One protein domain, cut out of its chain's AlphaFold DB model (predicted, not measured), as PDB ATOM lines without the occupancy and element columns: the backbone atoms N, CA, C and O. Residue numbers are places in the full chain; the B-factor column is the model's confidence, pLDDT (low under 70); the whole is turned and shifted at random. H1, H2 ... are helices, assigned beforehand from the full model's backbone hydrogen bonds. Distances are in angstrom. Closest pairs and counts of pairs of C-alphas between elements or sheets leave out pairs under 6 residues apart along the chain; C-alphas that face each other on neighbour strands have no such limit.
ATOM      1  N   VAL A  11       8.618 -28.864  16.333       81.56
ATOM      2  CA  VAL A  11       8.880 -28.390  14.963       81.56
ATOM      3  C   VAL A  11       9.859 -27.217  14.982       81.56
ATOM      4  O   VAL A  11      10.798 -27.177  14.186       81.56
ATOM      5  N   ARG A  12       9.701 -26.292  15.934       82.94
ATOM      6  CA  ARG A  12      10.625 -25.164  16.096       82.94
ATOM      7  C   ARG A  12      12.042 -25.634  16.427       82.94
ATOM      8  O   ARG A  12      12.974 -25.141  15.800       82.94
ATOM      9  N   ALA A  13      12.193 -26.607  17.326       81.81
ATOM     10  CA  ALA A  13      13.488 -27.180  17.699       81.81
ATOM     11  C   ALA A  13      14.201 -27.863  16.515       81.81
ATOM     12  O   ALA A  13      15.396 -27.652  16.295       81.81
ATOM     13  N   VAL A  14      13.463 -28.627  15.701       81.19
ATOM     14  CA  VAL A  14      13.990 -29.263  14.479       81.19
ATOM     15  C   VAL A  14      14.415 -28.210  13.455       81.19
ATOM     16  O   VAL A  14      15.472 -28.329  12.838       81.19
ATOM     17  N   LEU A  15      13.619 -27.155  13.275       84.50
ATOM     18  CA  LEU A  15      13.918 -26.089  12.318       84.50
ATOM     19  C   LEU A  15      15.035 -25.146  12.781       84.50
ATOM     20  O   LEU A  15      15.684 -24.540  11.926       84.50
ATOM     21  N   SER A  16      15.289 -25.039  14.087       84.88
ATOM     22  CA  SER A  16      16.394 -24.251  14.644       84.88
ATOM     23  C   SER A  16      17.727 -24.999  14.684       84.88
ATOM     24  O   SER A  16      18.770 -24.356  14.753       84.88
ATOM     25  N   ALA A  17      17.726 -26.334  14.629       82.69
ATOM     26  CA  ALA A  17      18.963 -27.110  14.652       82.69
ATOM     27  C   ALA A  17      19.799 -26.922  13.359       82.69
ATOM     28  O   ALA A  17      19.232 -26.695  12.273       82.69
ATOM     29  N   PRO A  18      21.142 -27.039  13.431       82.38
ATOM     30  CA  PRO A  18      22.024 -26.970  12.267       82.38
ATOM     31  C   PRO A  18      21.621 -27.966  11.172       82.38
ATOM     32  O   PRO A  18      21.115 -29.062  11.442       82.38
ATOM     33  N   ARG A  19      21.826 -27.594   9.903       71.19
ATOM     34  CA  ARG A  19      21.595 -28.502   8.766       71.19
ATOM     35  C   ARG A  19      22.467 -29.751   8.945       71.19
ATOM     36  O   ARG A  19      23.679 -29.636   9.046       71.19
ATOM     37  N   GLY A  20      21.833 -30.924   8.992       75.56
ATOM     38  CA  GLY A  20      22.487 -32.219   9.240       75.56
ATOM     39  C   GLY A  20      22.119 -32.860  10.583       75.56
ATOM     40  O   GLY A  20      22.057 -34.084  10.667       75.56
ATOM     41  N   GLU A  21      21.760 -32.064  11.593       75.00
ATOM     42  CA  GLU A  21      21.436 -32.578  12.936       75.00
ATOM     43  C   GLU A  21      19.940 -32.820  13.168       75.00
ATOM     44  O   GLU A  21      19.544 -33.571  14.055       75.00
ATOM     45  N   ARG A  22      19.094 -32.239  12.315       78.44
ATOM     46  CA  ARG A  22      17.627 -32.185  12.453       78.44
ATOM     47  C   ARG A  22      16.929 -33.548  12.578       78.44
ATOM     48  O   ARG A  22      15.806 -33.611  13.063       78.44
ATOM     49  N   PHE A  23      17.585 -34.630  12.150       74.38
ATOM     50  CA  PHE A  23      17.003 -35.975  12.078       74.38
ATOM     51  C   PHE A  23      17.910 -37.080  12.637       74.38
ATOM     52  O   PHE A  23      17.660 -38.262  12.397       74.38
ATOM     53  N   THR A  24      18.958 -36.737  13.388       74.06
ATOM     54  CA  THR A  24      19.908 -37.726  13.936       74.06
ATOM     55  C   THR A  24      19.218 -38.738  14.847       74.06
ATOM     56  O   THR A  24      19.436 -39.941  14.709       74.06
ATOM     57  N   ARG A  25      18.295 -38.273  15.697       75.38
ATOM     58  CA  ARG A  25      17.509 -39.126  16.602       75.38
ATOM     59  C   ARG A  25      16.589 -40.093  15.855       75.38
ATOM     60  O   ARG A  25      16.483 -41.261  16.226       75.38
ATOM     61  N   HIS A  26      15.954 -39.622  14.781       76.94
ATOM     62  CA  HIS A  26      15.092 -40.464  13.953       76.94
ATOM     63  C   HIS A  26      15.913 -41.515  13.196       76.94
ATOM     64  O   HIS A  26      15.542 -42.684  13.172       76.94
ATOM     65  N   ARG A  27      17.090 -41.134  12.680       76.94
ATOM     66  CA  ARG A  27      18.044 -42.058  12.057       76.94
ATOM     67  C   ARG A  27      18.511 -43.144  13.025       76.94
ATOM     68  O   ARG A  27      18.561 -44.304  12.639       76.94
ATOM     69  N   GLN A  28      18.833 -42.790  14.268       77.38
ATOM     70  CA  GLN A  28      19.225 -43.766  15.291       77.38
ATOM     71  C   GLN A  28      18.080 -44.728  15.631       77.38
ATOM     72  O   GLN A  28      18.313 -45.929  15.703       77.38
ATOM     73  N   SER A  29      16.844 -44.230  15.764       79.38
ATOM     74  CA  SER A  29      15.674 -45.092  16.002       79.38
ATOM     75  C   SER A  29      15.389 -46.032  14.828       79.38
ATOM     76  O   SER A  29      15.135 -47.209  15.048       79.38
ATOM     77  N   ALA A  30      15.487 -45.548  13.586       82.06
ATOM     78  CA  ALA A  30      15.320 -46.384  12.397       82.06
ATOM     79  C   ALA A  30      16.403 -47.474  12.308       82.06
ATOM     80  O   ALA A  30      16.104 -48.626  12.012       82.06
ATOM     81  N   LEU A  31      17.658 -47.142  12.626       79.50
ATOM     82  CA  LEU A  31      18.741 -48.128  12.682       79.50
ATOM     83  C   LEU A  31      18.556 -49.138  13.822       79.50
ATOM     84  O   LEU A  31      18.899 -50.299  13.637       79.50
ATOM     85  N   ALA A  32      18.003 -48.719  14.965       79.50
ATOM     86  CA  ALA A  32      17.666 -49.616  16.069       79.50
ATOM     87  C   ALA A  32      16.521 -50.573  15.699       79.50
ATOM     88  O   ALA A  32      16.594 -51.754  16.010       79.50
ATOM     89  N   GLN A  33      15.505 -50.097  14.971       84.00
ATOM     90  CA  GLN A  33      14.441 -50.956  14.434       84.00
ATOM     91  C   GLN A  33      14.964 -51.965  13.405       84.00
ATOM     92  O   GLN A  33      14.433 -53.062  13.294       84.00
ATOM     93  N   MET A  34      16.011 -51.605  12.664       87.50
ATOM     94  CA  MET A  34      16.666 -52.490  11.701       87.50
ATOM     95  C   MET A  34      17.840 -53.275  12.305       87.50
ATOM     96  O   MET A  34      18.588 -53.893  11.551       87.50
ATOM     97  N   ALA A  35      18.045 -53.254  13.629       78.19
ATOM     98  CA  ALA A  35      19.176 -53.935  14.265       78.19
ATOM     99  C   ALA A  35      19.152 -55.457  14.038       78.19
ATOM    100  O   ALA A  35      20.207 -56.085  13.957       78.19
ATOM    101  N   ASP A  36      17.956 -56.023  13.855       80.94
ATOM    102  CA  ASP A  36      17.759 -57.443  13.553       80.94
ATOM    103  C   ASP A  36      17.999 -57.790  12.072       80.94
ATOM    104  O   ASP A  36      18.073 -58.970  11.721       80.94
ATOM    105  N   ASP A  37      18.163 -56.798  11.185       85.06
ATOM    106  CA  ASP A  37      18.570 -57.060   9.804       85.06
ATOM    107  C   ASP A  37      20.041 -57.520   9.805       85.06
ATOM    108  O   ASP A  37      20.941 -56.738  10.146       85.06
ATOM    109  N   PRO A  38      20.338 -58.760   9.366       80.31
ATOM    110  CA  PRO A  38      21.698 -59.290   9.362       80.31
ATOM    111  C   PRO A  38      22.672 -58.420   8.553       80.31
ATOM    112  O   PRO A  38      23.874 -58.423   8.816       80.31
ATOM    113  N   ARG A  39      22.183 -57.642   7.582       78.62
ATOM    114  CA  ARG A  39      22.993 -56.712   6.785       78.62
ATOM    115  C   ARG A  39      23.380 -55.472   7.576       78.62
ATOM    116  O   ARG A  39      24.511 -55.005   7.453       78.62
ATOM    117  N   VAL A  40      22.446 -54.930   8.352       83.12
ATOM    118  CA  VAL A  40      22.683 -53.753   9.194       83.12
ATOM    119  C   VAL A  40      23.614 -54.130  10.332       83.12
ATOM    120  O   VAL A  40      24.613 -53.443  10.538       83.12
ATOM    121  N   ARG A  41      23.366 -55.276  10.970       85.50
ATOM    122  CA  ARG A  41      24.245 -55.830  11.995       85.50
ATOM    123  C   ARG A  41      25.666 -56.059  11.473       85.50
ATOM    124  O   ARG A  41      26.617 -55.542  12.051       85.50
ATOM    125  N   TYR A  42      25.817 -56.725  10.324       82.50
ATOM    126  CA  TYR A  42      27.135 -56.928   9.717       82.50
ATOM    127  C   TYR A  42      27.846 -55.597   9.433       82.50
ATOM    128  O   TYR A  42      29.033 -55.457   9.714       82.50
ATOM    129  N   ARG A  43      27.131 -54.598   8.895       84.75
ATOM    130  CA  ARG A  43      27.694 -53.270   8.602       84.75
ATOM    131  C   ARG A  43      28.150 -52.536   9.865       84.75
ATOM    132  O   ARG A  43      29.145 -51.823   9.810       84.75
ATOM    133  N   GLN A  44      27.432 -52.684  10.975       84.56
ATOM    134  CA  GLN A  44      27.812 -52.085  12.256       84.56
ATOM    135  C   GLN A  44      29.059 -52.752  12.846       84.56
ATOM    136  O   GLN A  44      29.937 -52.057  13.341       84.56
ATOM    137  N   GLU A  45      29.151 -54.080  12.751       86.00
ATOM    138  CA  GLU A  45      30.265 -54.856  13.308       86.00
ATOM    139  C   GLU A  45      31.537 -54.803  12.432       86.00
ATOM    140  O   GLU A  45      32.644 -54.777  12.963       86.00
ATOM    141  N   HIS A  46      31.403 -54.771  11.099       87.62
ATOM    142  CA  HIS A  46      32.514 -54.993  10.154       87.62
ATOM    143  C   HIS A  46      32.714 -53.856   9.135       87.62
ATOM    144  O   HIS A  46      33.652 -53.894   8.338       87.62
ATOM    145  N   GLY A  47      31.837 -52.846   9.118       86.31
ATOM    146  CA  GLY A  47      31.909 -51.733   8.174       86.31
ATOM    147  C   GLY A  47      31.409 -52.105   6.776       86.31
ATOM    148  O   GLY A  47      30.204 -52.197   6.530       86.31
ATOM    149  N   GLU A  48      32.313 -52.258   5.809       86.44
ATOM    150  CA  GLU A  48      31.906 -52.479   4.421       86.44
ATOM    151  C   GLU A  48      31.266 -53.853   4.186       86.44
ATOM    152  O   GLU A  48      31.786 -54.901   4.566       86.44
ATOM    153  N   LEU A  49      30.130 -53.852   3.476       85.56
ATOM    154  CA  LEU A  49      29.449 -55.088   3.100       85.56
ATOM    155  C   LEU A  49      30.274 -55.874   2.062       85.56
ATOM    156  O   LEU A  49      30.663 -55.293   1.037       85.56
ATOM    157  N   PRO A  50      30.442 -57.197   2.234       87.00
ATOM    158  CA  PRO A  50      31.071 -58.055   1.248       87.00
ATOM    159  C   PRO A  50      30.371 -57.947  -0.104       87.00
ATOM    160  O   PRO A  50      29.146 -57.803  -0.193       87.00
ATOM    161  N   HIS A  51      31.147 -58.070  -1.180       87.69
ATOM    162  CA  HIS A  51      30.638 -57.925  -2.545       87.69
ATOM    163  C   HIS A  51      29.438 -58.843  -2.838       87.69
ATOM    164  O   HIS A  51      28.458 -58.416  -3.449       87.69
ATOM    165  N   TRP A  52      29.454 -60.080  -2.335       88.00
ATOM    166  CA  TRP A  52      28.361 -61.032  -2.535       88.00
ATOM    167  C   TRP A  52      27.032 -60.569  -1.904       88.00
ATOM    168  O   TRP A  52      25.977 -60.787  -2.503       88.00
ATOM    169  N   MET A  53      27.059 -59.867  -0.761       87.75
ATOM    170  CA  MET A  53      25.853 -59.295  -0.139       87.75
ATOM    171  C   MET A  53      25.312 -58.113  -0.946       87.75
ATOM    172  O   MET A  53      24.098 -57.987  -1.105       87.75
ATOM    173  N   LYS A  54      26.197 -57.287  -1.520       86.69
ATOM    174  CA  LYS A  54      25.810 -56.183  -2.418       86.69
ATOM    175  C   LYS A  54      25.078 -56.718  -3.658       86.69
ATOM    176  O   LYS A  54      24.010 -56.221  -4.013       86.69
ATOM    177  N   VAL A  55      25.600 -57.783  -4.274       90.12
ATOM    178  CA  VAL A  55      24.971 -58.443  -5.436       90.12
ATOM    179  C   VAL A  55      23.626 -59.074  -5.069       90.12
ATOM    180  O   VAL A  55      22.664 -58.948  -5.827       90.12
ATOM    181  N   ALA A  56      23.535 -59.737  -3.913       85.69
ATOM    182  CA  ALA A  56      22.282 -60.315  -3.435       85.69
ATOM    183  C   ALA A  56      21.210 -59.240  -3.190       85.69
ATOM    184  O   ALA A  56      20.060 -59.443  -3.572       85.69
ATOM    185  N   SER A  57      21.597 -58.089  -2.628       83.12
ATOM    186  CA  SER A  57      20.697 -56.946  -2.440       83.12
ATOM    187  C   SER A  57      20.172 -56.432  -3.774       83.12
ATOM    188  O   SER A  57      18.968 -56.414  -3.985       83.12
ATOM    189  N   ARG A  58      21.066 -56.179  -4.737       88.69
ATOM    190  CA  ARG A  58      20.675 -55.711  -6.073       88.69
ATOM    191  C   ARG A  58      19.696 -56.660  -6.770       88.69
ATOM    192  O   ARG A  58      18.797 -56.218  -7.477       88.69
ATOM    193  N   ARG A  59      19.862 -57.974  -6.583       86.50
ATOM    194  CA  ARG A  59      18.934 -58.982  -7.123       86.50
ATOM    195  C   ARG A  59      17.569 -58.954  -6.440       86.50
ATOM    196  O   ARG A  59      16.588 -59.287  -7.097       86.50
ATOM    197  N   HIS A  60      17.517 -58.626  -5.154       82.44
ATOM    198  CA  HIS A  60      16.266 -58.476  -4.416       82.44
ATOM    199  C   HIS A  60      15.511 -57.235  -4.888       82.44
ATOM    200  O   HIS A  60      14.379 -57.360  -5.341       82.44
ATOM    201  N   ASP A  61      16.186 -56.087  -4.930       85.75
ATOM    202  CA  ASP A  61      15.605 -54.816  -5.374       85.75
ATOM    203  C   ASP A  61      15.080 -54.931  -6.813       85.75
ATOM    204  O   ASP A  61      13.996 -54.464  -7.144       85.75
ATOM    205  N   GLN A  62      15.807 -55.650  -7.678       85.56
ATOM    206  CA  GLN A  62      15.364 -55.920  -9.044       85.56
ATOM    207  C   GLN A  62      14.132 -56.836  -9.114       85.56
ATOM    208  O   GLN A  62      13.409 -56.788 -10.103       85.56
ATOM    209  N   ARG A  63      13.901 -57.706  -8.123       82.56
ATOM    210  CA  ARG A  63      12.682 -58.526  -8.048       82.56
ATOM    211  C   ARG A  63      11.500 -57.715  -7.548       82.56
ATOM    212  O   ARG A  63      10.424 -57.873  -8.104       82.56
ATOM    213  N   GLU A  64      11.704 -56.857  -6.557       84.31
ATOM    214  CA  GLU A  64      10.650 -55.974  -6.048       84.31
ATOM    215  C   GLU A  64      10.252 -54.910  -7.072       84.31
ATOM    216  O   GLU A  64       9.077 -54.596  -7.215       84.31
ATOM    217  N   ALA A  65      11.215 -54.413  -7.850       82.94
ATOM    218  CA  ALA A  65      10.963 -53.469  -8.932       82.94
ATOM    219  C   ALA A  65      10.362 -54.120 -10.190       82.94
ATOM    220  O   ALA A  65      10.016 -53.408 -11.134       82.94
ATOM    221  N   ARG A  66      10.267 -55.458 -10.260       82.56
ATOM    222  CA  ARG A  66       9.595 -56.095 -11.397       82.56
ATOM    223  C   ARG A  66       8.100 -55.800 -11.307       82.56
ATOM    224  O   ARG A  66       7.508 -56.061 -10.261       82.56
ATOM    225  N   PRO A  67       7.480 -55.331 -12.402       79.31
ATOM    226  CA  PRO A  67       6.034 -55.226 -12.472       79.31
ATOM    227  C   PRO A  67       5.416 -56.576 -12.116       79.31
ATOM    228  O   PRO A  67       5.852 -57.614 -12.630       79.31
TER     229      PRO A  67
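Overview. This is residues 11 to 67 of the 124 residues of an uncharacterized protein of Nocardiopsis alba (strain ATCC BAA-2165 / BE74) (UniProt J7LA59). The printed part is an open L without a packed core: H1, H2 and H3 follow one another along one arm, and H4 makes the other from the H3 end. Residues 58 to 67 stick out at the end of H4's arm. The 57 residues, with four named helices in the order H1, H2, H3, H4 and no named strand, are all helix in class and extended, with a radius of gyration of the C-alphas of 15.9 A and spans of 42 by 34 by 19 A.

Along the chain. H1, residues 11 to 16, begins at C-alpha 11 (8.880, -28.390, 14.963). H2 is residues 24 to 33, 14.3 A long, and H3 residues 38 to 46, 11.7 A. H4, residues 51 to 64, 20.4 A, ends at C-alpha 64 (10.650, -55.974, -6.048).

Arrangement. H1 and H2 are apart. H2 and H3 are close but not clearly touching, their closest C-alphas, Leu 31 and Val 40, 7.7 A apart, at a steep tilt of 61 degrees. H3 and H4 are likewise close but not clearly touching, with C-alphas Arg 39 and Met 53 closest at 7.9 A, at a shallow tilt of 27 degrees, opposite ways. In the four helices every O i to N i+4 pair is within hydrogen-bond range.

Size, cuts and confidence. The C-alphas of Arg 12 and Trp 52, the two farthest apart, are 44.1 A apart. The printed part has no cut, no link is long, and no printed residue is under 70 in pLDDT.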